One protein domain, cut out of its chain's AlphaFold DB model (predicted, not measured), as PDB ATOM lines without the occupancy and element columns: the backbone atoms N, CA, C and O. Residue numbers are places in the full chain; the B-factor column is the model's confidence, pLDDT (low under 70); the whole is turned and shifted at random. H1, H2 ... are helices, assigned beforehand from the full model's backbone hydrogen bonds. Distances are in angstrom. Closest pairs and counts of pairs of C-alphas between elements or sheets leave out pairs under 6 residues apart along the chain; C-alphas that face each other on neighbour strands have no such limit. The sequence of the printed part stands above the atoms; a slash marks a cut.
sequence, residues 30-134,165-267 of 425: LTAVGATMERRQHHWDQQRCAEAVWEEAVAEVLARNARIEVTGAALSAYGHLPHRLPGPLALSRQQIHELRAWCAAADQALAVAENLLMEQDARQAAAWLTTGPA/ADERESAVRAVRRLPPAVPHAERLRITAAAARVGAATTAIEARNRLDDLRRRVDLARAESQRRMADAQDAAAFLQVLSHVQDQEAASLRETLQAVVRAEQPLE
ATOM      1  N   LEU A  30     527.949 228.002 419.955       75.81
ATOM      2  CA  LEU A  30     529.116 228.400 420.752       75.81
ATOM      3  C   LEU A  30     529.074 229.878 421.171       75.81
ATOM      4  O   LEU A  30     529.470 230.197 422.290       75.81
ATOM      5  N   THR A  31     528.540 230.776 420.335       82.44
ATOM      6  CA  THR A  31     528.379 232.192 420.726       82.44
ATOM      7  C   THR A  31     527.341 232.392 421.832       82.44
ATOM      8  O   THR A  31     527.558 233.200 422.732       82.44
ATOM      9  N   ALA A  32     526.245 231.624 421.821       79.62
ATOM     10  CA  ALA A  32     525.229 231.693 422.870       79.62
ATOM     11  C   ALA A  32     525.759 231.174 424.218       79.62
ATOM     12  O   ALA A  32     525.508 231.799 425.249       79.62
ATOM     13  N   VAL A  33     526.536 230.082 424.204       77.56
ATOM     14  CA  VAL A  33     527.208 229.542 425.401       77.56
ATOM     15  C   VAL A  33     528.283 230.504 425.917       77.56
ATOM     16  O   VAL A  33     528.377 230.728 427.120       77.56
ATOM     17  N   GLY A  34     529.049 231.141 425.026       85.19
ATOM     18  CA  GLY A  34     530.011 232.176 425.413       85.19
ATOM     19  C   GLY A  34     529.342 233.351 426.133       85.19
ATOM     20  O   GLY A  34     529.764 233.728 427.221       85.19
ATOM     21  N   ALA A  35     528.232 233.865 425.593       86.31
ATOM     22  CA  ALA A  35     527.507 234.993 426.181       86.31
ATOM     23  C   ALA A  35     526.803 234.664 427.514       86.31
ATOM     24  O   ALA A  35     526.525 235.564 428.312       86.31
ATOM     25  N   THR A  36     526.443 233.402 427.775       80.31
ATOM     26  CA  THR A  36     525.932 232.993 429.096       80.31
ATOM     27  C   THR A  36     527.065 232.822 430.103       80.31
ATOM     28  O   THR A  36     526.918 233.285 431.233       80.31
ATOM     29  N   MET A  37     528.199 232.236 429.703       79.56
ATOM     30  CA  MET A  37     529.396 232.135 430.546       79.56
ATOM     31  C   MET A  37     529.942 233.511 430.933       79.56
ATOM     32  O   MET A  37     530.210 233.740 432.107       79.56
ATOM     33  N   GLU A  38     530.020 234.452 429.992       88.81
ATOM     34  CA  GLU A  38     530.491 235.819 430.243       88.81
ATOM     35  C   GLU A  38     529.570 236.572 431.216       88.81
ATOM     36  O   GLU A  38     530.039 237.189 432.170       88.81
ATOM     37  N   ARG A  39     528.241 236.455 431.058       87.69
ATOM     38  CA  ARG A  39     527.279 237.026 432.020       87.69
ATOM     39  C   ARG A  39     527.415 236.421 433.417       87.69
ATOM     40  O   ARG A  39     527.314 237.151 434.399       87.69
ATOM     41  N   ARG A  40     527.649 235.108 433.512       76.56
ATOM     42  CA  ARG A  40     527.876 234.421 434.794       76.56
ATOM     43  C   ARG A  40     529.176 234.871 435.442       76.56
ATOM     44  O   ARG A  40     529.162 235.214 436.616       76.56
ATOM     45  N   GLN A  41     530.260 234.937 434.674       83.00
ATOM     46  CA  GLN A  41     531.541 235.439 435.156       83.00
ATOM     47  C   GLN A  41     531.406 236.875 435.672       83.00
ATOM     48  O   GLN A  41     531.811 237.153 436.795       83.00
ATOM     49  N   HIS A  42     530.731 237.756 434.929       87.00
ATOM     50  CA  HIS A  42     530.455 239.116 435.390       87.00
ATOM     51  C   HIS A  42     529.628 239.170 436.677       87.00
ATOM     52  O   HIS A  42     529.909 240.000 437.538       87.00
ATOM     53  N   HIS A  43     528.620 238.309 436.828       81.75
ATOM     54  CA  HIS A  43     527.840 238.228 438.062       81.75
ATOM     55  C   HIS A  43     528.696 237.762 439.248       81.75
ATOM     56  O   HIS A  43     528.640 238.359 440.319       81.75
ATOM     57  N   TRP A  44     529.530 236.739 439.047       77.88
ATOM     58  CA  TRP A  44     530.451 236.227 440.063       77.88
ATOM     59  C   TRP A  44     531.477 237.285 440.479       77.88
ATOM     60  O   TRP A  44     531.711 237.481 441.670       77.88
ATOM     61  N   ASP A  45     532.046 238.012 439.516       87.75
ATOM     62  CA  ASP A  45     532.980 239.105 439.786       87.75
ATOM     63  C   ASP A  45     532.294 240.236 440.572       87.75
ATOM     64  O   ASP A  45     532.861 240.751 441.535       87.75
ATOM     65  N   GLN A  46     531.045 240.584 440.232       90.75
ATOM     66  CA  GLN A  46     530.257 241.568 440.985       90.75
ATOM     67  C   GLN A  46     529.991 241.121 442.426       90.75
ATOM     68  O   GLN A  46     530.125 241.933 443.341       90.75
ATOM     69  N   GLN A  47     529.650 239.847 442.639       84.31
ATOM     70  CA  GLN A  47     529.441 239.288 443.975       84.31
ATOM     71  C   GLN A  47     530.728 239.316 444.804       84.31
ATOM     72  O   GLN A  47     530.702 239.829 445.919       84.31
ATOM     73  N   ARG A  48     531.866 238.886 444.243       85.75
ATOM     74  CA  ARG A  48     533.167 238.945 444.935       85.75
ATOM     75  C   ARG A  48     533.591 240.372 445.261       85.75
ATOM     76  O   ARG A  48     534.126 240.623 446.333       85.75
ATOM     77  N   CYS A  49     533.354 241.323 444.357       92.44
ATOM     78  CA  CYS A  49     533.615 242.732 444.643       92.44
ATOM     79  C   CYS A  49     532.721 243.254 445.775       92.44
ATOM     80  O   CYS A  49     533.203 243.990 446.631       92.44
ATOM     81  N   ALA A  50     531.437 242.886 445.796       90.12
ATOM     82  CA  ALA A  50     530.522 243.283 446.862       90.12
ATOM     83  C   ALA A  50     530.916 242.674 448.219       90.12
ATOM     84  O   ALA A  50     530.901 243.380 449.226       90.12
ATOM     85  N   GLU A  51     531.316 241.402 448.227       90.00
ATOM     86  CA  GLU A  51     531.831 240.692 449.399       90.00
ATOM     87  C   GLU A  51     533.110 241.348 449.928       90.00
ATOM     88  O   GLU A  51     533.145 241.751 451.086       90.00
ATOM     89  N   ALA A  52     534.104 241.593 449.068       91.44
ATOM     90  CA  ALA A  52     535.351 242.249 449.460       91.44
ATOM     91  C   ALA A  52     535.120 243.654 450.053       91.44
ATOM     92  O   ALA A  52     535.756 244.031 451.036       91.44
ATOM     93  N   VAL A  53     534.179 244.429 449.497       94.44
ATOM     94  CA  VAL A  53     533.805 245.746 450.047       94.44
ATOM     95  C   VAL A  53     533.137 245.613 451.419       94.44
ATOM     96  O   VAL A  53     533.313 246.484 452.275       94.44
ATOM     97  N   TRP A  54     532.354 244.557 451.641       93.94
ATOM     98  CA  TRP A  54     531.745 244.291 452.940       93.94
ATOM     99  C   TRP A  54     532.791 243.846 453.970       93.94
ATOM    100  O   TRP A  54     532.803 244.385 455.076       93.94
ATOM    101  N   GLU A  55     533.704 242.946 453.601       91.88
ATOM    102  CA  GLU A  55     534.814 242.504 454.454       91.88
ATOM    103  C   GLU A  55     535.702 243.679 454.882       91.88
ATOM    104  O   GLU A  55     536.015 243.822 456.067       91.88
ATOM    105  N   GLU A  56     536.048 244.567 453.946       95.19
ATOM    106  CA  GLU A  56     536.808 245.786 454.236       95.19
ATOM    107  C   GLU A  56     536.053 246.695 455.219       95.19
ATOM    108  O   GLU A  56     536.622 247.136 456.219       95.19
ATOM    109  N   ALA A  57     534.752 246.921 454.998       95.75
ATOM    110  CA  ALA A  57     533.927 247.734 455.894       95.75
ATOM    111  C   ALA A  57     533.818 247.130 457.308       95.75
ATOM    112  O   ALA A  57     533.832 247.860 458.301       95.75
ATOM    113  N   VAL A  58     533.737 245.804 457.421       94.50
ATOM    114  CA  VAL A  58     533.731 245.093 458.706       94.50
ATOM    115  C   VAL A  58     535.074 245.224 459.416       94.50
ATOM    116  O   VAL A  58     535.104 245.576 460.599       94.50
ATOM    117  N   ALA A  59     536.186 245.013 458.709       94.12
ATOM    118  CA  ALA A  59     537.525 245.183 459.264       94.12
ATOM    119  C   ALA A  59     537.742 246.619 459.776       94.12
ATOM    120  O   ALA A  59     538.275 246.829 460.869       94.12
ATOM    121  N   GLU A  60     537.254 247.613 459.033       97.31
ATOM    122  CA  GLU A  60     537.276 249.017 459.435       97.31
ATOM    123  C   GLU A  60     536.507 249.286 460.735       97.31
ATOM    124  O   GLU A  60     536.996 250.047 461.583       97.31
ATOM    125  N   VAL A  61     535.329 248.680 460.907       97.88
ATOM    126  CA  VAL A  61     534.517 248.803 462.127       97.88
ATOM    127  C   VAL A  61     535.221 248.154 463.313       97.88
ATOM    128  O   VAL A  61     535.341 248.776 464.368       97.88
ATOM    129  N   LEU A  62     535.740 246.935 463.142       95.00
ATOM    130  CA  LEU A  62     536.449 246.207 464.196       95.00
ATOM    131  C   LEU A  62     537.698 246.962 464.664       95.00
ATOM    132  O   LEU A  62     537.931 247.089 465.868       95.00
ATOM    133  N   ALA A  63     538.447 247.558 463.732       95.75
ATOM    134  CA  ALA A  63     539.601 248.384 464.062       95.75
ATOM    135  C   ALA A  63     539.233 249.609 464.915       95.75
ATOM    136  O   ALA A  63     539.977 249.993 465.824       95.75
ATOM    137  N   ARG A  64     538.074 250.217 464.651       97.62
ATOM    138  CA  ARG A  64     537.565 251.373 465.402       97.62
ATOM    139  C   ARG A  64     536.977 250.968 466.747       97.62
ATOM    140  O   ARG A  64     537.254 251.654 467.724       97.62
ATOM    141  N   ASN A  65     536.279 249.835 466.830       97.31
ATOM    142  CA  ASN A  65     535.845 249.240 468.098       97.31
ATOM    143  C   ASN A  65     537.044 249.004 469.034       97.31
ATOM    144  O   ASN A  65     537.011 249.435 470.185       97.31
ATOM    145  N   ALA A  66     538.133 248.415 468.525       95.50
ATOM    146  CA  ALA A  66     539.359 248.224 469.301       95.50
ATOM    147  C   ALA A  66     539.942 249.564 469.789       95.50
ATOM    148  O   ALA A  66     540.238 249.736 470.971       95.50
ATOM    149  N   ARG A  67     540.042 250.564 468.903       97.19
ATOM    150  CA  ARG A  67     540.560 251.897 469.255       97.19
ATOM    151  C   ARG A  67     539.678 252.637 470.271       97.19
ATOM    152  O   ARG A  67     540.222 253.345 471.123       97.19
ATOM    153  N   ILE A  68     538.354 252.474 470.201       97.00
ATOM    154  CA  ILE A  68     537.386 253.013 471.173       97.00
ATOM    155  C   ILE A  68     537.652 252.433 472.560       97.00
ATOM    156  O   ILE A  68     537.810 253.204 473.505       97.00
ATOM    157  N   GLU A  69     537.764 251.111 472.681       96.25
ATOM    158  CA  GLU A  69     538.015 250.436 473.961       96.25
ATOM    159  C   GLU A  69     539.361 250.855 474.568       96.25
ATOM    160  O   GLU A  69     539.410 251.283 475.722       96.25
ATOM    161  N   VAL A  70     540.441 250.848 473.776       95.31
ATOM    162  CA  VAL A  70     541.772 251.306 474.218       95.31
ATOM    163  C   VAL A  70     541.734 252.756 474.715       95.31
ATOM    164  O   VAL A  70     542.273 253.081 475.775       95.31
ATOM    165  N   THR A  71     541.099 253.652 473.956       95.69
ATOM    166  CA  THR A  71     541.022 255.078 474.314       95.69
ATOM    167  C   THR A  71     540.135 255.294 475.539       95.69
ATOM    168  O   THR A  71     540.468 256.103 476.408       95.69
ATOM    169  N   GLY A  72     539.033 254.551 475.648       96.19
ATOM    170  CA  GLY A  72     538.135 254.568 476.801       96.19
ATOM    171  C   GLY A  72     538.821 254.096 478.084       96.19
ATOM    172  O   GLY A  72     538.688 254.754 479.120       96.19
ATOM    173  N   ALA A  73     539.614 253.025 478.011       93.56
ATOM    174  CA  ALA A  73     540.428 252.542 479.126       93.56
ATOM    175  C   ALA A  73     541.475 253.587 479.552       93.56
ATOM    176  O   ALA A  73     541.597 253.901 480.739       93.56
ATOM    177  N   ALA A  74     542.167 254.206 478.586       93.19
ATOM    178  CA  ALA A  74     543.131 255.270 478.861       93.19
ATOM    179  C   ALA A  74     542.480 256.490 479.538       93.19
ATOM    180  O   ALA A  74     543.000 256.979 480.538       93.19
ATOM    181  N   LEU A  75     541.327 256.959 479.047       95.00
ATOM    182  CA  LEU A  75     540.568 258.056 479.666       95.00
ATOM    183  C   LEU A  75     540.119 257.719 481.091       95.00
ATOM    184  O   LEU A  75     540.267 258.549 481.992       95.00
ATOM    185  N   SER A  76     539.629 256.498 481.301       94.25
ATOM    186  CA  SER A  76     539.177 256.022 482.612       94.25
ATOM    187  C   SER A  76     540.319 256.006 483.632       94.25
ATOM    188  O   SER A  76     540.114 256.393 484.782       94.25
ATOM    189  N   ALA A  77     541.544 255.668 483.212       93.00
ATOM    190  CA  ALA A  77     542.731 255.724 484.069       93.00
ATOM    191  C   ALA A  77     543.085 257.154 484.533       93.00
ATOM    192  O   ALA A  77     543.658 257.324 485.606       93.00
ATOM    193  N   TYR A  78     542.704 258.187 483.770       90.88
ATOM    194  CA  TYR A  78     542.802 259.598 484.182       90.88
ATOM    195  C   TYR A  78     541.569 260.097 484.960       90.88
ATOM    196  O   TYR A  78     541.494 261.278 485.299       90.88
ATOM    197  N   GLY A  79     540.592 259.228 485.240       93.88
ATOM    198  CA  GLY A  79     539.335 259.595 485.896       93.88
ATOM    199  C   GLY A  79     538.357 260.352 484.990       93.88
ATOM    200  O   GLY A  79     537.421 260.979 485.486       93.88
ATOM    201  N   HIS A  80     538.558 260.328 483.669       93.31
ATOM    202  CA  HIS A  80     537.613 260.897 482.712       93.31
ATOM    203  C   HIS A  80     536.538 259.874 482.342       93.31
ATOM    204  O   HIS A  80     536.832 258.713 482.070       93.31
ATOM    205  N   LEU A  81     535.282 260.321 482.289       88.88
ATOM    206  CA  LEU A  81     534.177 259.467 481.864       88.88
ATOM    207  C   LEU A  81     534.212 259.259 480.336       88.88
ATOM    208  O   LEU A  81     534.298 260.245 479.597       88.88
ATOM    209  N   PRO A  82     534.056 258.019 479.838       82.25
ATOM    210  CA  PRO A  82     534.106 257.707 478.409       82.25
ATOM    211  C   PRO A  82     532.850 258.135 477.629       82.25
ATOM    212  O   PRO A  82     532.748 257.842 476.446       82.25
ATOM    213  N   HIS A  83     531.900 258.861 478.237       77.69
ATOM    214  CA  HIS A  83     530.582 259.188 477.658       77.69
ATOM    215  C   HIS A  83     530.598 259.982 476.338       77.69
ATOM    216  O   HIS A  83     529.542 260.210 475.756       77.69
ATOM    217  N   ARG A  84     531.765 260.440 475.873       91.19
ATOM    218  CA  ARG A  84     531.918 261.094 474.564       91.19
ATOM    219  C   ARG A  84     532.303 260.139 473.437       91.19
ATOM    220  O   ARG A  84     532.217 260.539 472.281       91.19
ATOM    221  N   LEU A  85     532.745 258.925 473.754       95.75
ATOM    222  CA  LEU A  85     533.025 257.902 472.755       95.75
ATOM    223  C   LEU A  85     531.726 257.158 472.416       95.75
ATOM    224  O   LEU A  85     530.955 256.852 473.330       95.75
ATOM    225  N   PRO A  86     531.456 256.865 471.131       97.00
ATOM    226  CA  PRO A  86     530.365 255.968 470.783       97.00
ATOM    227  C   PRO A  86     530.638 254.580 471.369       97.00
ATOM    228  O   PRO A  86     531.792 254.168 471.492       97.00
ATOM    229  N   GLY A  87     529.578 253.856 471.726       94.69
ATOM    230  CA  GLY A  87     529.715 252.447 472.088       94.69
ATOM    231  C   GLY A  87     530.215 251.615 470.895       94.69
ATOM    232  O   GLY A  87     529.951 252.001 469.749       94.69
ATOM    233  N   PRO A  88     530.905 250.482 471.139       94.69
ATOM    234  CA  PRO A  88     531.294 249.562 470.076       94.69
ATOM    235  C   PRO A  88     530.083 249.120 469.243       94.69
ATOM    236  O   PRO A  88     529.029 248.790 469.792       94.69
ATOM    237  N   LEU A  89     530.224 249.111 467.916       96.19
ATOM    238  CA  LEU A  89     529.160 248.664 467.019       96.19
ATOM    239  C   LEU A  89     529.145 247.136 466.940       96.19
ATOM    240  O   LEU A  89     530.124 246.532 466.505       96.19
ATOM    241  N   ALA A  90     528.021 246.523 467.313       93.00
ATOM    242  CA  ALA A  90     527.770 245.102 467.087       93.00
ATOM    243  C   ALA A  90     527.317 244.874 465.635       93.00
ATOM    244  O   ALA A  90     526.262 245.370 465.222       93.00
ATOM    245  N   LEU A  91     528.107 244.123 464.866       91.38
ATOM    246  CA  LEU A  91     527.794 243.785 463.477       91.38
ATOM    247  C   LEU A  91     526.665 242.749 463.447       91.38
ATOM    248  O   LEU A  91     526.757 241.694 464.070       91.38
ATOM    249  N   SER A  92     525.575 243.071 462.759       87.06
ATOM    250  CA  SER A  92     524.418 242.193 462.594       87.06
ATOM    251  C   SER A  92     523.799 242.365 461.209       87.06
ATOM    252  O   SER A  92     524.067 241.575 460.313       87.06
ATOM    253  N   ARG A  93     522.977 243.401 461.010       89.19
ATOM    254  CA  ARG A  93     522.202 243.636 459.777       89.19
ATOM    255  C   ARG A  93     522.448 245.006 459.148       89.19
ATOM    256  O   ARG A  93     521.638 245.462 458.346       89.19
ATOM    257  N   GLN A  94     523.522 245.684 459.543       95.44
ATOM    258  CA  GLN A  94     523.832 247.009 459.027       95.44
ATOM    259  C   GLN A  94     524.246 246.943 457.558       95.44
ATOM    260  O   GLN A  94     524.970 246.043 457.128       95.44
ATOM    261  N   GLN A  95     523.818 247.938 456.793       95.31
ATOM    262  CA  GLN A  95     524.250 248.118 455.415       95.31
ATOM    263  C   GLN A  95     525.619 248.809 455.360       95.31
ATOM    264  O   GLN A  95     525.973 249.592 456.240       95.31
ATOM    265  N   ILE A  96     526.371 248.603 454.272       95.94
ATOM    266  CA  ILE A  96     527.719 249.179 454.082       95.94
ATOM    267  C   ILE A  96     527.744 250.703 454.307       95.94
ATOM    268  O   ILE A  96     528.683 251.235 454.898       95.94
ATOM    269  N   HIS A  97     526.715 251.428 453.858       96.50
ATOM    270  CA  HIS A  97     526.660 252.882 454.026       96.50
ATOM    271  C   HIS A  97     526.467 253.309 455.494       96.50
ATOM    272  O   HIS A  97     527.007 254.337 455.901       96.50
ATOM    273  N   GLU A  98     525.759 252.511 456.299       97.06
ATOM    274  CA  GLU A  98     525.579 252.735 457.738       97.06
ATOM    275  C   GLU A  98     526.881 252.464 458.493       97.06
ATOM    276  O   GLU A  98     527.268 253.262 459.347       97.06
ATOM    277  N   LEU A  99     527.600 251.392 458.123       96.94
ATOM    278  CA  LEU A  99     528.926 251.088 458.671       96.94
ATOM    279  C   LEU A  99     529.894 252.254 458.429       96.94
ATOM    280  O   LEU A  99     530.530 252.737 459.361       96.94
ATOM    281  N   ARG A 100     529.938 252.779 457.197       97.25
ATOM    282  CA  ARG A 100     530.777 253.937 456.840       97.25
ATOM    283  C   ARG A 100     530.398 255.203 457.607       97.25
ATOM    284  O   ARG A 100     531.282 255.924 458.069       97.25
ATOM    285  N   ALA A 101     529.102 255.478 457.758       97.69
ATOM    286  CA  ALA A 101     528.625 256.628 458.525       97.69
ATOM    287  C   ALA A 101     529.017 256.520 460.008       97.69
ATOM    288  O   ALA A 101     529.494 257.495 460.592       97.69
ATOM    289  N   TRP A 102     528.881 255.328 460.596       98.00
ATOM    290  CA  TRP A 102     529.326 255.062 461.960       98.00
ATOM    291  C   TRP A 102     530.846 255.222 462.100       98.00
ATOM    292  O   TRP A 102     531.289 255.918 463.012       98.00
ATOM    293  N   CYS A 103     531.641 254.679 461.169       97.81
ATOM    294  CA  CYS A 103     533.099 254.825 461.171       97.81
ATOM    295  C   CYS A 103     533.525 256.300 461.162       97.81
ATOM    296  O   CYS A 103     534.364 256.702 461.966       97.81
ATOM    297  N   ALA A 104     532.906 257.126 460.313       97.88
ATOM    298  CA  ALA A 104     533.202 258.555 460.245       97.88
ATOM    299  C   ALA A 104     532.869 259.292 461.557       97.88
ATOM    300  O   ALA A 104     533.643 260.142 462.006       97.88
ATOM    301  N   ALA A 105     531.742 258.960 462.195       97.69
ATOM    302  CA  ALA A 105     531.370 259.527 463.490       97.69
ATOM    303  C   ALA A 105     532.321 259.070 464.614       97.69
ATOM    304  O   ALA A 105     532.735 259.882 465.447       97.69
ATOM    305  N   ALA A 106     532.712 257.793 464.611       97.50
ATOM    306  CA  ALA A 106     533.675 257.233 465.551       97.50
ATOM    307  C   ALA A 106     535.049 257.902 465.424       97.50
ATOM    308  O   ALA A 106     535.627 258.288 466.439       97.50
ATOM    309  N   ASP A 107     535.537 258.124 464.202       97.75
ATOM    310  CA  ASP A 107     536.823 258.782 463.956       97.75
ATOM    311  C   ASP A 107     536.845 260.225 464.499       97.75
ATOM    312  O   ASP A 107     537.835 260.645 465.105       97.75
ATOM    313  N   GLN A 108     535.742 260.972 464.372       97.31
ATOM    314  CA  GLN A 108     535.617 262.313 464.959       97.31
ATOM    315  C   GLN A 108     535.646 262.277 466.494       97.31
ATOM    316  O   GLN A 108     536.371 263.055 467.120       97.31
ATOM    317  N   ALA A 109     534.885 261.369 467.112       96.94
ATOM    318  CA  ALA A 109     534.843 261.225 468.567       96.94
ATOM    319  C   ALA A 109     536.201 260.784 469.143       96.94
ATOM    320  O   ALA A 109     536.661 261.339 470.146       96.94
ATOM    321  N   LEU A 110     536.870 259.840 468.475       96.44
ATOM    322  CA  LEU A 110     538.210 259.371 468.818       96.44
ATOM    323  C   LEU A 110     539.239 260.499 468.740       96.44
ATOM    324  O   LEU A 110     540.003 260.679 469.684       96.44
ATOM    325  N   ALA A 111     539.225 261.307 467.676       96.06
ATOM    326  CA  ALA A 111     540.149 262.432 467.539       96.06
ATOM    327  C   ALA A 111     540.013 263.441 468.697       96.06
ATOM    328  O   ALA A 111     541.013 263.931 469.222       96.06
ATOM    329  N   VAL A 112     538.783 263.730 469.140       96.12
ATOM    330  CA  VAL A 112     538.540 264.600 470.304       96.12
ATOM    331  C   VAL A 112     539.077 263.966 471.590       96.12
ATOM    332  O   VAL A 112     539.771 264.634 472.356       96.12
ATOM    333  N   ALA A 113     538.781 262.689 471.831       95.94
ATOM    334  CA  ALA A 113     539.229 261.962 473.019       95.94
ATOM    335  C   ALA A 113     540.762 261.861 473.111       95.94
ATOM    336  O   ALA A 113     541.347 262.089 474.170       95.94
ATOM    337  N   GLU A 114     541.423 261.567 471.996       95.00
ATOM    338  CA  GLU A 114     542.878 261.467 471.927       95.00
ATOM    339  C   GLU A 114     543.560 262.817 472.134       95.00
ATOM    340  O   GLU A 114     544.540 262.892 472.875       95.00
ATOM    341  N   ASN A 115     543.021 263.895 471.558       94.50
ATOM    342  CA  ASN A 115     543.530 265.242 471.810       94.50
ATOM    343  C   ASN A 115     543.439 265.608 473.299       94.50
ATOM    344  O   ASN A 115     544.394 266.157 473.845       94.50
ATOM    345  N   LEU A 116     542.346 265.242 473.982       94.25
ATOM    346  CA  LEU A 116     542.214 265.453 475.429       94.25
ATOM    347  C   LEU A 116     543.297 264.706 476.224       94.25
ATOM    348  O   LEU A 116     543.883 265.288 477.141       94.25
ATOM    349  N   LEU A 117     543.605 263.455 475.860       92.50
ATOM    350  CA  LEU A 117     544.696 262.687 476.473       92.50
ATOM    351  C   LEU A 117     546.058 263.357 476.236       92.50
ATOM    352  O   LEU A 117     546.820 263.565 477.181       92.50
ATOM    353  N   MET A 118     546.345 263.761 474.994       90.88
ATOM    354  CA  MET A 118     547.598 264.443 474.644       90.88
ATOM    355  C   MET A 118     547.754 265.782 475.379       90.88
ATOM    356  O   MET A 118     548.853 266.139 475.808       90.88
ATOM    357  N   GLU A 119     546.668 266.540 475.544       92.12
ATOM    358  CA  GLU A 119     546.660 267.790 476.305       92.12
ATOM    359  C   GLU A 119     546.858 267.570 477.805       92.12
ATOM    360  O   GLU A 119     547.562 268.355 478.443       92.12
ATOM    361  N   GLN A 120     546.256 266.525 478.377       91.75
ATOM    362  CA  GLN A 120     546.446 266.152 479.779       91.75
ATOM    363  C   GLN A 120     547.909 265.773 480.050       91.75
ATOM    364  O   GLN A 120     548.515 266.321 480.973       91.75
ATOM    365  N   ASP A 121     548.505 264.933 479.201       87.69
ATOM    366  CA  ASP A 121     549.912 264.533 479.314       87.69
ATOM    367  C   ASP A 121     550.859 265.728 479.179       87.69
ATOM    368  O   ASP A 121     551.799 265.887 479.961       87.69
ATOM    369  N   ALA A 122     550.589 266.618 478.220       88.31
ATOM    370  CA  ALA A 122     551.369 267.838 478.038       88.31
ATOM    371  C   ALA A 122     551.280 268.768 479.256       88.31
ATOM    372  O   ALA A 122     552.300 269.307 479.687       88.31
ATOM    373  N   ARG A 123     550.077 268.945 479.822       91.12
ATOM    374  CA  ARG A 123     549.866 269.749 481.035       91.12
ATOM    375  C   ARG A 123     550.594 269.148 482.231       91.12
ATOM    376  O   ARG A 123     551.243 269.889 482.964       91.12
ATOM    377  N   GLN A 124     550.546 267.829 482.403       89.62
ATOM    378  CA  GLN A 124     551.249 267.146 483.487       89.62
ATOM    379  C   GLN A 124     552.774 267.250 483.334       89.62
ATOM    380  O   GLN A 124     553.464 267.568 484.302       89.62
ATOM    381  N   ALA A 125     553.299 267.071 482.117       87.31
ATOM    382  CA  ALA A 125     554.718 267.263 481.822       87.31
ATOM    383  C   ALA A 125     555.169 268.701 482.110       87.31
ATOM    384  O   ALA A 125     556.181 268.905 482.777       87.31
ATOM    385  N   ALA A 126     554.406 269.697 481.650       88.94
ATOM    386  CA  ALA A 126     554.696 271.108 481.897       88.94
ATOM    387  C   ALA A 126     554.666 271.444 483.397       88.94
ATOM    388  O   ALA A 126     555.586 272.092 483.894       88.94
ATOM    389  N   ALA A 127     553.667 270.948 484.134       90.38
ATOM    390  CA  ALA A 127     553.591 271.124 485.579       90.38
ATOM    391  C   ALA A 127     554.845 270.561 486.269       90.38
ATOM    392  O   ALA A 127     555.523 271.293 486.988       90.38
ATOM    393  N   TRP A 128     555.233 269.317 485.973       88.81
ATOM    394  CA  TRP A 128     556.415 268.687 486.577       88.81
ATOM    395  C   TRP A 128     557.737 269.344 486.180       88.81
ATOM    396  O   TRP A 128     558.678 269.356 486.973       88.81
ATOM    397  N   LEU A 129     557.820 269.918 484.979       84.56
ATOM    398  CA  LEU A 129     558.966 270.723 484.558       84.56
ATOM    399  C   LEU A 129     559.110 272.007 485.385       84.56
ATOM    400  O   LEU A 129     560.232 272.445 485.620       84.56
ATOM    401  N   THR A 130     557.998 272.601 485.828       85.56
ATOM    402  CA  THR A 130     558.014 273.832 486.640       85.56
ATOM    403  C   THR A 130     558.206 273.572 488.131       85.56
ATOM    404  O   THR A 130     558.955 274.293 488.783       85.56
ATOM    405  N   THR A 131     557.562 272.543 488.681       85.94
ATOM    406  CA  THR A 131     557.582 272.265 490.126       85.94
ATOM    407  C   THR A 131     558.676 271.281 490.542       85.94
ATOM    408  O   THR A 131     558.888 271.063 491.733       85.94
ATOM    409  N   GLY A 132     559.353 270.657 489.574       72.81
ATOM    410  CA  GLY A 132     560.093 269.418 489.790       72.81
ATOM    411  C   GLY A 132     559.147 268.223 489.997       72.81
ATOM    412  O   GLY A 132     557.946 268.405 490.231       72.81
ATOM    413  N   PRO A 133     559.660 266.981 489.898       65.62
ATOM    414  CA  PRO A 133     558.869 265.797 490.214       65.62
ATOM    415  C   PRO A 133     558.437 265.837 491.687       65.62
ATOM    416  O   PRO A 133     559.208 266.271 492.547       65.62
ATOM    417  N   ALA A 134     557.220 265.368 491.984       67.56
ATOM    418  CA  ALA A 134     556.757 265.213 493.361       67.56
ATOM    419  C   ALA A 134     557.805 264.414 494.160       67.56
ATOM    420  O   ALA A 134     558.294 263.385 493.698       67.56
ATOM    421  N   ALA A 165     565.773 275.957 478.145       90.25
ATOM    422  CA  ALA A 165     564.464 276.392 477.642       90.25
ATOM    423  C   ALA A 165     564.032 275.621 476.380       90.25
ATOM    424  O   ALA A 165     562.943 275.037 476.364       90.25
ATOM    425  N   ASP A 166     564.913 275.527 475.384       93.25
ATOM    426  CA  ASP A 166     564.631 274.860 474.108       93.25
ATOM    427  C   ASP A 166     564.453 273.340 474.279       93.25
ATOM    428  O   ASP A 166     563.582 272.707 473.661       93.25
ATOM    429  N   GLU A 167     565.250 272.722 475.155       95.31
ATOM    430  CA  GLU A 167     565.151 271.304 475.488       95.31
ATOM    431  C   GLU A 167     563.855 270.984 476.243       95.31
ATOM    432  O   GLU A 167     563.250 269.942 475.980       95.31
ATOM    433  N   ARG A 168     563.377 271.875 477.124       93.94
ATOM    434  CA  ARG A 168     562.089 271.710 477.823       93.94
ATOM    435  C   ARG A 168     560.910 271.749 476.864       93.94
ATOM    436  O   ARG A 168     560.055 270.864 476.923       93.94
ATOM    437  N   GLU A 169     560.878 272.711 475.945       94.12
ATOM    438  CA  GLU A 169     559.841 272.757 474.909       94.12
ATOM    439  C   GLU A 169     559.884 271.491 474.037       94.12
ATOM    440  O   GLU A 169     558.859 270.881 473.717       94.12
ATOM    441  N   SER A 170     561.087 271.040 473.686       96.12
ATOM    442  CA  SER A 170     561.289 269.806 472.927       96.12
ATOM    443  C   SER A 170     560.846 268.553 473.693       96.12
ATOM    444  O   SER A 170     560.291 267.643 473.076       96.12
ATOM    445  N   ALA A 171     561.020 268.514 475.015       95.81
ATOM    446  CA  ALA A 171     560.539 267.429 475.868       95.81
ATOM    447  C   ALA A 171     559.003 267.381 475.915       95.81
ATOM    448  O   ALA A 171     558.423 266.312 475.725       95.81
ATOM    449  N   VAL A 172     558.331 268.529 476.069       94.44
ATOM    450  CA  VAL A 172     556.856 268.607 476.014       94.44
ATOM    451  C   VAL A 172     556.338 268.145 474.648       94.44
ATOM    452  O   VAL A 172     555.388 267.363 474.575       94.44
ATOM    453  N   ARG A 173     556.991 268.561 473.553       96.00
ATOM    454  CA  ARG A 173     556.659 268.094 472.196       96.00
ATOM    455  C   ARG A 173     556.866 266.589 472.021       96.00
ATOM    456  O   ARG A 173     556.094 265.972 471.292       96.00
ATOM    457  N   ALA A 174     557.875 265.997 472.661       96.19
ATOM    458  CA  ALA A 174     558.106 264.554 472.623       96.19
ATOM    459  C   ALA A 174     556.998 263.784 473.362       96.19
ATOM    460  O   ALA A 174     556.436 262.853 472.795       96.19
ATOM    461  N   VAL A 175     556.622 264.214 474.573       95.88
ATOM    462  CA  VAL A 175     555.538 263.586 475.359       95.88
ATOM    463  C   VAL A 175     554.188 263.684 474.641       95.88
ATOM    464  O   VAL A 175     553.448 262.706 474.598       95.88
ATOM    465  N   ARG A 176     553.895 264.812 473.976       95.31
ATOM    466  CA  ARG A 176     552.674 264.987 473.160       95.31
ATOM    467  C   ARG A 176     552.503 263.967 472.031       95.31
ATOM    468  O   ARG A 176     551.406 263.841 471.503       95.31
ATOM    469  N   ARG A 177     553.564 263.262 471.628       95.56
ATOM    470  CA  ARG A 177     553.520 262.243 470.565       95.56
ATOM    471  C   ARG A 177     553.166 260.844 471.079       95.56
ATOM    472  O   ARG A 177     553.159 259.913 470.276       95.56
ATOM    473  N   LEU A 178     552.914 260.671 472.380       95.38
ATOM    474  CA  LEU A 178     552.542 259.375 472.946       95.38
ATOM    475  C   LEU A 178     551.134 258.953 472.476       95.38
ATOM    476  O   LEU A 178     550.159 259.636 472.796       95.38
ATOM    477  N   PRO A 179     550.998 257.828 471.748       94.25
ATOM    478  CA  PRO A 179     549.702 257.340 471.264       94.25
ATOM    479  C   PRO A 179     548.822 256.848 472.420       94.25
ATOM    480  O   PRO A 179     549.385 256.410 473.421       94.25
ATOM    481  N   PRO A 180     547.475 256.859 472.315       88.44
ATOM    482  CA  PRO A 180     546.525 256.516 473.391       88.44
ATOM    483  C   PRO A 180     546.760 255.139 474.037       88.44
ATOM    484  O   PRO A 180     546.604 255.017 475.250       88.44
ATOM    485  N   ALA A 181     547.241 254.144 473.283       91.00
ATOM    486  CA  ALA A 181     547.453 252.781 473.787       91.00
ATOM    487  C   ALA A 181     548.689 252.598 474.691       91.00
ATOM    488  O   ALA A 181     548.968 251.481 475.127       91.00
ATOM    489  N   VAL A 182     549.460 253.656 474.976       95.06
ATOM    490  CA  VAL A 182     550.507 253.590 476.009       95.06
ATOM    491  C   VAL A 182     549.840 253.502 477.393       95.06
ATOM    492  O   VAL A 182     549.089 254.421 477.746       95.06
ATOM    493  N   PRO A 183     550.126 252.456 478.197       92.94
ATOM    494  CA  PRO A 183     549.554 252.270 479.522       92.94
ATOM    495  C   PRO A 183     549.832 253.466 480.422       92.94
ATOM    496  O   PRO A 183     550.925 254.038 480.395       92.94
ATOM    497  N   HIS A 184     548.871 253.803 481.279       92.00
ATOM    498  CA  HIS A 184     548.963 254.969 482.158       92.00
ATOM    499  C   HIS A 184     550.258 254.982 482.996       92.00
ATOM    500  O   HIS A 184     550.971 255.984 483.029       92.00
ATOM    501  N   ALA A 185     550.651 253.843 483.576       92.25
ATOM    502  CA  ALA A 185     551.897 253.727 484.339       92.25
ATOM    503  C   ALA A 185     553.166 253.991 483.497       92.25
ATOM    504  O   ALA A 185     554.173 254.486 484.001       92.25
ATOM    505  N   GLU A 186     553.160 253.654 482.206       95.50
ATOM    506  CA  GLU A 186     554.269 253.958 481.298       95.50
ATOM    507  C   GLU A 186     554.288 255.438 480.903       95.50
ATOM    508  O   GLU A 186     555.359 256.047 480.922       95.50
ATOM    509  N   ARG A 187     553.118 256.051 480.676       94.38
ATOM    510  CA  ARG A 187     553.007 257.505 480.475       94.38
ATOM    511  C   ARG A 187     553.584 258.279 481.646       94.38
ATOM    512  O   ARG A 187     554.434 259.133 481.428       94.38
ATOM    513  N   LEU A 188     553.203 257.935 482.880       91.12
ATOM    514  CA  LEU A 188     553.734 258.581 484.083       91.12
ATOM    515  C   LEU A 188     555.267 258.497 484.139       91.12
ATOM    516  O   LEU A 188     555.930 259.505 484.378       91.12
ATOM    517  N   ARG A 189     555.847 257.329 483.830       94.75
ATOM    518  CA  ARG A 189     557.310 257.143 483.777       94.75
ATOM    519  C   ARG A 189     557.981 258.002 482.699       94.75
ATOM    520  O   ARG A 189     559.066 258.538 482.936       94.75
ATOM    521  N   ILE A 190     557.366 258.146 481.525       96.06
ATOM    522  CA  ILE A 190     557.886 258.982 480.430       96.06
ATOM    523  C   ILE A 190     557.758 260.471 480.774       96.06
ATOM    524  O   ILE A 190     558.715 261.227 480.607       96.06
ATOM    525  N   THR A 191     556.631 260.888 481.345       93.00
ATOM    526  CA  THR A 191     556.412 262.247 481.851       93.00
ATOM    527  C   THR A 191     557.413 262.595 482.961       93.00
ATOM    528  O   THR A 191     557.969 263.694 482.977       93.00
ATOM    529  N   ALA A 192     557.754 261.641 483.834       90.69
ATOM    530  CA  ALA A 192     558.786 261.818 484.860       90.69
ATOM    531  C   ALA A 192     560.174 261.986 484.230       90.69
ATOM    532  O   ALA A 192     560.972 262.818 484.668       90.69
ATOM    533  N   ALA A 193     560.471 261.234 483.165       94.56
ATOM    534  CA  ALA A 193     561.702 261.407 482.402       94.56
ATOM    535  C   ALA A 193     561.777 262.790 481.735       94.56
ATOM    536  O   ALA A 193     562.846 263.400 481.752       94.56
ATOM    537  N   ALA A 194     560.657 263.319 481.236       94.62
ATOM    538  CA  ALA A 194     560.586 264.680 480.709       94.62
ATOM    539  C   ALA A 194     560.881 265.729 481.789       94.62
ATOM    540  O   ALA A 194     561.680 266.630 481.547       94.62
ATOM    541  N   ALA A 195     560.353 265.562 483.006       91.31
ATOM    542  CA  ALA A 195     560.670 266.442 484.136       91.31
ATOM    543  C   ALA A 195     562.182 266.501 484.433       91.31
ATOM    544  O   ALA A 195     562.728 267.563 484.735       91.31
ATOM    545  N   ARG A 196     562.897 265.376 484.271       93.31
ATOM    546  CA  ARG A 196     564.362 265.346 484.413       93.31
ATOM    547  C   ARG A 196     565.074 266.187 483.354       93.31
ATOM    548  O   ARG A 196     566.148 266.694 483.654       93.31
ATOM    549  N   VAL A 197     564.521 266.374 482.157       94.69
ATOM    550  CA  VAL A 197     565.116 267.271 481.147       94.69
ATOM    551  C   VAL A 197     565.150 268.709 481.667       94.69
ATOM    552  O   VAL A 197     566.193 269.347 481.610       94.69
ATOM    553  N   GLY A 198     564.050 269.190 482.257       90.31
ATOM    554  CA  GLY A 198     563.991 270.540 482.831       90.31
ATOM    555  C   GLY A 198     564.813 270.729 484.102       90.31
ATOM    556  O   GLY A 198     565.241 271.837 484.386       90.31
ATOM    557  N   ALA A 199     565.077 269.649 484.841       90.69
ATOM    558  CA  ALA A 199     565.936 269.666 486.025       90.69
ATOM    559  C   ALA A 199     567.434 269.468 485.705       90.69
ATOM    560  O   ALA A 199     568.210 269.120 486.600       90.69
ATOM    561  N   ALA A 200     567.844 269.560 484.438       93.38
ATOM    562  CA  ALA A 200     569.249 269.480 484.054       93.38
ATOM    563  C   ALA A 200     569.997 270.759 484.455       93.38
ATOM    564  O   ALA A 200     569.482 271.864 484.321       93.38
ATOM    565  N   THR A 201     571.227 270.603 484.938       92.12
ATOM    566  CA  THR A 201     572.062 271.726 485.403       92.12
ATOM    567  C   THR A 201     572.908 272.333 484.287       92.12
ATOM    568  O   THR A 201     573.418 273.443 484.422       92.12
ATOM    569  N   THR A 202     573.063 271.611 483.174       93.06
ATOM    570  CA  THR A 202     573.860 272.024 482.013       93.06
ATOM    571  C   THR A 202     573.132 271.706 480.706       93.06
ATOM    572  O   THR A 202     572.341 270.764 480.645       93.06
ATOM    573  N   ALA A 203     573.447 272.437 479.630       92.81
ATOM    574  CA  ALA A 203     572.881 272.197 478.296       92.81
ATOM    575  C   ALA A 203     573.187 270.781 477.764       92.81
ATOM    576  O   ALA A 203     572.338 270.128 477.163       92.81
ATOM    577  N   ILE A 204     574.404 270.281 478.011       94.62
ATOM    578  CA  ILE A 204     574.824 268.937 477.584       94.62
ATOM    579  C   ILE A 204     573.998 267.870 478.310       94.62
ATOM    580  O   ILE A 204     573.513 266.926 477.688       94.62
ATOM    581  N   GLU A 205     573.795 268.034 479.618       94.69
ATOM    582  CA  GLU A 205     572.945 267.143 480.402       94.69
ATOM    583  C   GLU A 205     571.486 267.185 479.927       94.69
ATOM    584  O   GLU A 205     570.876 266.127 479.762       94.69
ATOM    585  N   ALA A 206     570.942 268.378 479.658       94.50
ATOM    586  CA  ALA A 206     569.584 268.549 479.139       94.50
ATOM    587  C   ALA A 206     569.404 267.810 477.807       94.50
ATOM    588  O   ALA A 206     568.454 267.043 477.646       94.50
ATOM    589  N   ARG A 207     570.365 267.958 476.888       96.25
ATOM    590  CA  ARG A 207     570.365 267.287 475.585       96.25
ATOM    591  C   ARG A 207     570.443 265.766 475.710       96.25
ATOM    592  O   ARG A 207     569.620 265.073 475.121       96.25
ATOM    593  N   ASN A 208     571.345 265.245 476.541       96.38
ATOM    594  CA  ASN A 208     571.458 263.802 476.774       96.38
ATOM    595  C   ASN A 208     570.170 263.214 477.378       96.38
ATOM    596  O   ASN A 208     569.711 262.151 476.961       96.38
ATOM    597  N   ARG A 209     569.559 263.911 478.349       96.25
ATOM    598  CA  ARG A 209     568.276 263.500 478.945       96.25
ATOM    599  C   ARG A 209     567.129 263.577 477.931       96.25
ATOM    600  O   ARG A 209     566.246 262.723 477.960       96.25
ATOM    601  N   LEU A 210     567.140 264.562 477.031       96.56
ATOM    602  CA  LEU A 210     566.163 264.684 475.946       96.56
ATOM    603  C   LEU A 210     566.293 263.541 474.928       96.56
ATOM    604  O   LEU A 210     565.275 263.016 474.481       96.56
ATOM    605  N   ASP A 211     567.510 263.123 474.585       97.75
ATOM    606  CA  ASP A 211     567.727 261.994 473.676       97.75
ATOM    607  C   ASP A 211     567.306 260.654 474.306       97.75
ATOM    608  O   ASP A 211     566.684 259.828 473.633       97.75
ATOM    609  N   ASP A 212     567.540 260.458 475.612       97.50
ATOM    610  CA  ASP A 212     566.976 259.322 476.363       97.50
ATOM    611  C   ASP A 212     565.437 259.351 476.360       97.50
ATOM    612  O   ASP A 212     564.797 258.337 476.074       97.50
ATOM    613  N   LEU A 213     564.830 260.517 476.614       97.06
ATOM    614  CA  LEU A 213     563.376 260.690 476.563       97.06
ATOM    615  C   LEU A 213     562.812 260.324 475.184       97.06
ATOM    616  O   LEU A 213     561.839 259.575 475.109       97.06
ATOM    617  N   ARG A 214     563.419 260.821 474.100       97.94
ATOM    618  CA  ARG A 214     562.997 260.515 472.723       97.94
ATOM    619  C   ARG A 214     563.034 259.017 472.451       97.94
ATOM    620  O   ARG A 214     562.030 258.466 472.014       97.94
ATOM    621  N   ARG A 215     564.127 258.343 472.821       98.06
ATOM    622  CA  ARG A 215     564.246 256.884 472.684       98.06
ATOM    623  C   ARG A 215     563.134 256.146 473.433       98.06
ATOM    624  O   ARG A 215     562.567 255.202 472.894       98.06
ATOM    625  N   ARG A 216     562.806 256.563 474.661       97.81
ATOM    626  CA  ARG A 216     561.702 255.967 475.438       97.81
ATOM    627  C   ARG A 216     560.349 256.176 474.765       97.81
ATOM    628  O   ARG A 216     559.568 255.235 474.704       97.81
ATOM    629  N   VAL A 217     560.084 257.378 474.252       97.19
ATOM    630  CA  VAL A 217     558.854 257.686 473.503       97.19
ATOM    631  C   VAL A 217     558.754 256.820 472.246       97.19
ATOM    632  O   VAL A 217     557.694 256.257 471.985       97.19
ATOM    633  N   ASP A 218     559.846 256.664 471.497       97.50
ATOM    634  CA  ASP A 218     559.872 255.845 470.281       97.50
ATOM    635  C   ASP A 218     559.625 254.359 470.590       97.50
ATOM    636  O   ASP A 218     558.829 253.710 469.911       97.50
ATOM    637  N   LEU A 219     560.237 253.831 471.658       97.69
ATOM    638  CA  LEU A 219     559.988 252.465 472.133       97.69
ATOM    639  C   LEU A 219     558.530 252.269 472.572       97.69
ATOM    640  O   LEU A 219     557.894 251.303 472.152       97.69
ATOM    641  N   ALA A 220     557.983 253.201 473.358       96.69
ATOM    642  CA  ALA A 220     556.593 253.156 473.805       96.69
ATOM    643  C   ALA A 220     555.610 253.253 472.630       96.69
ATOM    644  O   ALA A 220     554.568 252.597 472.631       96.69
ATOM    645  N   ARG A 221     555.944 254.024 471.588       96.50
ATOM    646  CA  ARG A 221     555.151 254.109 470.358       96.50
ATOM    647  C   ARG A 221     555.164 252.795 469.582       96.50
ATOM    648  O   ARG A 221     554.100 252.351 469.160       96.50
ATOM    649  N   ALA A 222     556.330 252.176 469.408       96.94
ATOM    650  CA  ALA A 222     556.443 250.886 468.727       96.94
ATOM    651  C   ALA A 222     555.666 249.785 469.473       96.94
ATOM    652  O   ALA A 222     554.962 248.988 468.858       96.94
ATOM    653  N   GLU A 223     555.743 249.773 470.802       96.62
ATOM    654  CA  GLU A 223     554.982 248.846 471.638       96.62
ATOM    655  C   GLU A 223     553.472 249.123 471.594       96.62
ATOM    656  O   GLU A 223     552.675 248.202 471.450       96.62
ATOM    657  N   SER A 224     553.058 250.391 471.630       95.50
ATOM    658  CA  SER A 224     551.652 250.771 471.465       95.50
ATOM    659  C   SER A 224     551.089 250.365 470.102       95.50
ATOM    660  O   SER A 224     549.914 250.017 470.028       95.50
ATOM    661  N   GLN A 225     551.887 250.419 469.032       96.00
ATOM    662  CA  GLN A 225     551.472 249.939 467.712       96.00
ATOM    663  C   GLN A 225     551.254 248.425 467.716       96.00
ATOM    664  O   GLN A 225     550.252 247.969 467.173       96.00
ATOM    665  N   ARG A 226     552.138 247.658 468.375       96.81
ATOM    666  CA  ARG A 226     551.946 246.211 468.567       96.81
ATOM    667  C   ARG A 226     550.667 245.906 469.343       96.81
ATOM    668  O   ARG A 226     549.852 245.139 468.857       96.81
ATOM    669  N   ARG A 227     550.441 246.571 470.482       95.81
ATOM    670  CA  ARG A 227     549.211 246.391 471.279       95.81
ATOM    671  C   ARG A 227     547.948 246.754 470.511       95.81
ATOM    672  O   ARG A 227     546.926 246.113 470.695       95.81
ATOM    673  N   MET A 228     548.006 247.771 469.651       95.75
ATOM    674  CA  MET A 228     546.867 248.120 468.803       95.75
ATOM    675  C   MET A 228     546.586 247.029 467.766       95.75
ATOM    676  O   MET A 228     545.429 246.681 467.575       95.75
ATOM    677  N   ALA A 229     547.618 246.463 467.133       96.50
ATOM    678  CA  ALA A 229     547.443 245.325 466.231       96.50
ATOM    679  C   ALA A 229     546.868 244.101 466.973       96.50
ATOM    680  O   ALA A 229     545.901 243.504 466.514       96.50
ATOM    681  N   ASP A 230     547.381 243.799 468.168       97.44
ATOM    682  CA  ASP A 230     546.855 242.736 469.031       97.44
ATOM    683  C   ASP A 230     545.385 242.978 469.423       97.44
ATOM    684  O   ASP A 230     544.575 242.053 469.392       97.44
ATOM    685  N   ALA A 231     545.017 244.220 469.751       96.19
ATOM    686  CA  ALA A 231     543.644 244.600 470.070       96.19
ATOM    687  C   ALA A 231     542.709 244.470 468.855       96.19
ATOM    688  O   ALA A 231     541.556 244.074 469.013       96.19
ATOM    689  N   GLN A 232     543.189 244.770 467.646       95.81
ATOM    690  CA  GLN A 232     542.433 244.581 466.405       95.81
ATOM    691  C   GLN A 232     542.186 243.096 466.121       95.81
ATOM    692  O   GLN A 232     541.043 242.706 465.879       95.81
ATOM    693  N   ASP A 233     543.227 242.267 466.230       96.69
ATOM    694  CA  ASP A 233     543.118 240.812 466.090       96.69
ATOM    695  C   ASP A 233     542.142 240.231 467.130       96.69
ATOM    696  O   ASP A 233     541.246 239.455 466.799       96.69
ATOM    697  N   ALA A 234     542.267 240.643 468.396       97.31
ATOM    698  CA  ALA A 234     541.387 240.197 469.473       97.31
ATOM    699  C   ALA A 234     539.928 240.635 469.267       97.31
ATOM    700  O   ALA A 234     539.016 239.848 469.521       97.31
ATOM    701  N   ALA A 235     539.688 241.850 468.764       95.62
ATOM    702  CA  ALA A 235     538.345 242.322 468.430       95.62
ATOM    703  C   ALA A 235     537.707 241.490 467.306       95.62
ATOM    704  O   ALA A 235     536.516 241.183 467.379       95.62
ATOM    705  N   ALA A 236     538.490 241.071 466.306       94.44
ATOM    706  CA  ALA A 236     538.014 240.167 465.262       94.44
ATOM    707  C   ALA A 236     537.617 238.795 465.832       94.44
ATOM    708  O   ALA A 236     536.535 238.294 465.523       94.44
ATOM    709  N   PHE A 237     538.422 238.219 466.730       96.25
ATOM    710  CA  PHE A 237     538.059 236.969 467.407       96.25
ATOM    711  C   PHE A 237     536.800 237.110 468.276       96.25
ATOM    712  O   PHE A 237     535.932 236.239 468.241       96.25
ATOM    713  N   LEU A 238     536.648 238.217 469.012       95.88
ATOM    714  CA  LEU A 238     535.448 238.480 469.817       95.88
ATOM    715  C   LEU A 238     534.172 238.554 468.972       95.88
ATOM    716  O   LEU A 238     533.128 238.087 469.424       95.88
ATOM    717  N   GLN A 239     534.253 239.110 467.761       92.75
ATOM    718  CA  GLN A 239     533.119 239.171 466.841       92.75
ATOM    719  C   GLN A 239     532.683 237.778 466.372       92.75
ATOM    720  O   GLN A 239     531.492 237.520 466.246       92.75
ATOM    721  N   VAL A 240     533.624 236.861 466.136       93.12
ATOM    722  CA  VAL A 240     533.289 235.471 465.785       93.12
ATOM    723  C   VAL A 240     532.666 234.749 466.986       93.12
ATOM    724  O   VAL A 240     531.660 234.052 466.861       93.12
ATOM    725  N   LEU A 241     533.219 234.972 468.180       94.56
ATOM    726  CA  LEU A 241     532.773 234.336 469.419       94.56
ATOM    727  C   LEU A 241     531.463 234.902 469.989       94.56
ATOM    728  O   LEU A 241     530.900 234.302 470.904       94.56
ATOM    729  N   SER A 242     530.945 236.033 469.492       92.38
ATOM    730  CA  SER A 242     529.761 236.684 470.076       92.38
ATOM    731  C   SER A 242     528.484 235.847 469.994       92.38
ATOM    732  O   SER A 242     527.536 236.105 470.735       92.38
ATOM    733  N   HIS A 243     528.450 234.850 469.108       89.06
ATOM    734  CA  HIS A 243     527.308 233.953 468.914       89.06
ATOM    735  C   HIS A 243     527.458 232.601 469.625       89.06
ATOM    736  O   HIS A 243     526.505 231.825 469.660       89.06
ATOM    737  N   VAL A 244     528.620 232.326 470.223       93.25
ATOM    738  CA  VAL A 244     528.913 231.053 470.890       93.25
ATOM    739  C   VAL A 244     528.509 231.130 472.365       93.25
ATOM    740  O   VAL A 244     528.987 231.988 473.108       93.25
ATOM    741  N   GLN A 245     527.628 230.223 472.799       93.19
ATOM    742  CA  GLN A 245     527.115 230.161 474.181       93.19
ATOM    743  C   GLN A 245     527.901 229.200 475.097       93.19
ATOM    744  O   GLN A 245     527.460 228.905 476.204       93.19
ATOM    745  N   ASP A 246     529.062 228.727 474.652       95.69
ATOM    746  CA  ASP A 246     529.917 227.801 475.393       95.69
ATOM    747  C   ASP A 246     530.662 228.474 476.574       95.69
ATOM    748  O   ASP A 246     531.021 229.658 476.518       95.69
ATOM    749  N   GLN A 247     530.887 227.726 477.664       95.94
ATOM    750  CA  GLN A 247     531.532 228.235 478.881       95.94
ATOM    751  C   GLN A 247     533.042 228.465 478.709       95.94
ATOM    752  O   GLN A 247     533.572 229.449 479.233       95.94
ATOM    753  N   GLU A 248     533.748 227.605 477.976       94.81
ATOM    754  CA  GLU A 248     535.170 227.801 477.679       94.81
ATOM    755  C   GLU A 248     535.351 229.009 476.757       94.81
ATOM    756  O   GLU A 248     536.204 229.870 477.007       94.81
ATOM    757  N   ALA A 249     534.465 229.149 475.764       95.75
ATOM    758  CA  ALA A 249     534.410 230.334 474.915       95.75
ATOM    759  C   ALA A 249     534.131 231.619 475.721       95.75
ATOM    760  O   ALA A 249     534.631 232.688 475.368       95.75
ATOM    761  N   ALA A 250     533.362 231.558 476.815       96.31
ATOM    762  CA  ALA A 250     533.130 232.710 477.692       96.31
ATOM    763  C   ALA A 250     534.413 233.189 478.397       96.31
ATOM    764  O   ALA A 250     534.710 234.384 478.362       96.31
ATOM    765  N   SER A 251     535.203 232.268 478.955       97.06
ATOM    766  CA  SER A 251     536.501 232.585 479.580       97.06
ATOM    767  C   SER A 251     537.502 233.153 478.565       97.06
ATOM    768  O   SER A 251     538.233 234.110 478.843       97.06
ATOM    769  N   LEU A 252     537.508 232.597 477.350       97.75
ATOM    770  CA  LEU A 252     538.328 233.100 476.252       97.75
ATOM    771  C   LEU A 252     537.930 234.530 475.859       97.75
ATOM    772  O   LEU A 252     538.804 235.381 475.682       97.75
ATOM    773  N   ARG A 253     536.624 234.825 475.777       97.56
ATOM    774  CA  ARG A 253     536.114 236.178 475.498       97.56
ATOM    775  C   ARG A 253     536.565 237.192 476.545       97.56
ATOM    776  O   ARG A 253     537.015 238.267 476.165       97.56
ATOM    777  N   GLU A 254     536.504 236.865 477.833       97.62
ATOM    778  CA  GLU A 254     536.983 237.763 478.895       97.62
ATOM    779  C   GLU A 254     538.475 238.095 478.724       97.62
ATOM    780  O   GLU A 254     538.876 239.262 478.756       97.62
ATOM    781  N   THR A 255     539.288 237.076 478.434       98.06
ATOM    782  CA  THR A 255     540.731 237.237 478.205       98.06
ATOM    783  C   THR A 255     541.008 238.097 476.965       98.06
ATOM    784  O   THR A 255     541.793 239.047 477.019       98.06
ATOM    785  N   LEU A 256     540.326 237.831 475.847       98.00
ATOM    786  CA  LEU A 256     540.431 238.648 474.635       98.00
ATOM    787  C   LEU A 256     539.965 240.090 474.873       98.00
ATOM    788  O   LEU A 256     540.553 241.019 474.329       98.00
ATOM    789  N   GLN A 257     538.964 240.314 475.722       97.25
ATOM    790  CA  GLN A 257     538.484 241.659 476.029       97.25
ATOM    791  C   GLN A 257     539.519 242.485 476.811       97.25
ATOM    792  O   GLN A 257     539.668 243.679 476.548       97.25
ATOM    793  N   ALA A 258     540.306 241.859 477.690       96.88
ATOM    794  CA  ALA A 258     541.460 242.508 478.314       96.88
ATOM    795  C   ALA A 258     542.584 242.828 477.300       96.88
ATOM    796  O   ALA A 258     543.222 243.880 477.401       96.88
ATOM    797  N   VAL A 259     542.790 241.989 476.271       97.81
ATOM    798  CA  VAL A 259     543.700 242.308 475.146       97.81
ATOM    799  C   VAL A 259     543.189 243.518 474.361       97.81
ATOM    800  O   VAL A 259     543.956 244.437 474.080       97.81
ATOM    801  N   VAL A 260     541.888 243.567 474.050       96.56
ATOM    802  CA  VAL A 260     541.265 244.696 473.337       96.56
ATOM    803  C   VAL A 260     541.426 246.012 474.102       96.56
ATOM    804  O   VAL A 260     541.656 247.049 473.488       96.56
ATOM    805  N   ARG A 261     541.393 245.988 475.438       94.12
ATOM    806  CA  ARG A 261     541.666 247.163 476.291       94.12
ATOM    807  C   ARG A 261     543.154 247.514 476.415       94.12
ATOM    808  O   ARG A 261     543.499 248.459 477.122       94.12
ATOM    809  N   ALA A 262     544.034 246.783 475.728       94.88
ATOM    810  CA  ALA A 262     545.490 246.887 475.811       94.88
ATOM    811  C   ALA A 262     546.055 246.678 477.233       94.88
ATOM    812  O   ALA A 262     547.132 247.188 477.558       94.88
ATOM    813  N   GLU A 263     545.347 245.922 478.081       93.25
ATOM    814  CA  GLU A 263     545.787 245.574 479.441       93.25
ATOM    815  C   GLU A 263     546.823 244.442 479.423       93.25
ATOM    816  O   GLU A 263     547.716 244.397 480.270       93.25
ATOM    817  N   GLN A 264     546.740 243.566 478.418       95.50
ATOM    818  CA  GLN A 264     547.650 242.446 478.197       95.50
ATOM    819  C   GLN A 264     547.952 242.250 476.700       95.50
ATOM    820  O   GLN A 264     547.138 242.639 475.859       95.50
ATOM    821  N   PRO A 265     549.120 241.685 476.337       96.56
ATOM    822  CA  PRO A 265     549.444 241.359 474.948       96.56
ATOM    823  C   PRO A 265     548.661 240.134 474.447       96.56
ATOM    824  O   PRO A 265     548.237 239.291 475.239       96.56
ATOM    825  N   LEU A 266     548.524 239.989 473.123       97.88
ATOM    826  CA  LEU A 266     547.938 238.785 472.527       97.88
ATOM    827  C   LEU A 266     548.986 237.669 472.451       97.88
ATOM    828  O   LEU A 266     549.688 237.500 471.450       97.88
ATOM    829  N   GLU A 267     549.107 236.902 473.531       98.12
ATOM    830  CA  GLU A 267     550.055 235.793 473.602       98.12
ATOM    831  C   GLU A 267     549.772 234.705 472.553       98.12
ATOM    832  O   GLU A 267     548.636 234.473 472.136       98.12
TER     833      GLU A 267
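Overview. This is residues 30 to 134 and 165 to 267 of the 425 residues of an uncharacterized protein of Streptomyces sp. So13.3 (UniProt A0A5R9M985). A small bundle, made by the last part of H2 with H3, H4 and the first half of H5, sits at one end, and the long helix H1 runs beside H2 and crosses H5 farther along. Residues 30 to 49 of H1 stick out as a free arm, and H6 folds back on the last part of H5. The printed part has 208 residues with six named helices, H1 to H6 in order, and no named strand: all helix. It is loose, with a radius of gyration of the C-alphas of 23.2 A, and elongated, spanning 88 by 45 by 31 A.

Along the chain. H1, residues 30 to 77, begins at C-alpha 30 (529.116, 228.400, 420.752) and is 70.3 A long. H2, residues 96 to 131, is 52.2 A long. H3 is residues 165 to 175 and H4 residues 184 to 198. H5, residues 203 to 241, is 55.9 A long. H6, residues 247 to 260, ends at C-alpha 260 (541.265, 244.696, 473.337).

Arrangement. H2, H3, H4 and H5 form an up and down bundle, each running against the one before. H2 touches H4 with residues 121 to 130 alone, closest at C-alphas 129 and 195, 4.6 A; H2 and H5 are apart. H4 and H5 form a hairpin at 14 degrees, a shallow tilt, with C-alphas 197 and 206 closest at 5.1 A. H5, the hub, touches H1 at a steep tilt of 53 degrees, with C-alphas 63 and 232 closest at 5.3 A. H1 touches H2 at a shallow tilt of 28 degrees, the same way, closest at C-alphas 61 and 103, 6.3 A. H5 and H6 form a hairpin, with C-alphas 231 and 260 closest at 4.0 A. Every O i to N i+4 pair is within hydrogen-bond range in H1, H2, H3, H5 and H6, and 10 of 11 in H4.

Size, cuts and confidence. The C-alphas of Leu 30 and Thr 201 are farthest apart, 88.9 A. Residues 135 to 164 are not printed; C-alphas 134 and 165 are 20.8 A apart across this cut. The link from H1 to H2 is long, 18 residues. Residues 133 to 134 have pLDDT under 70.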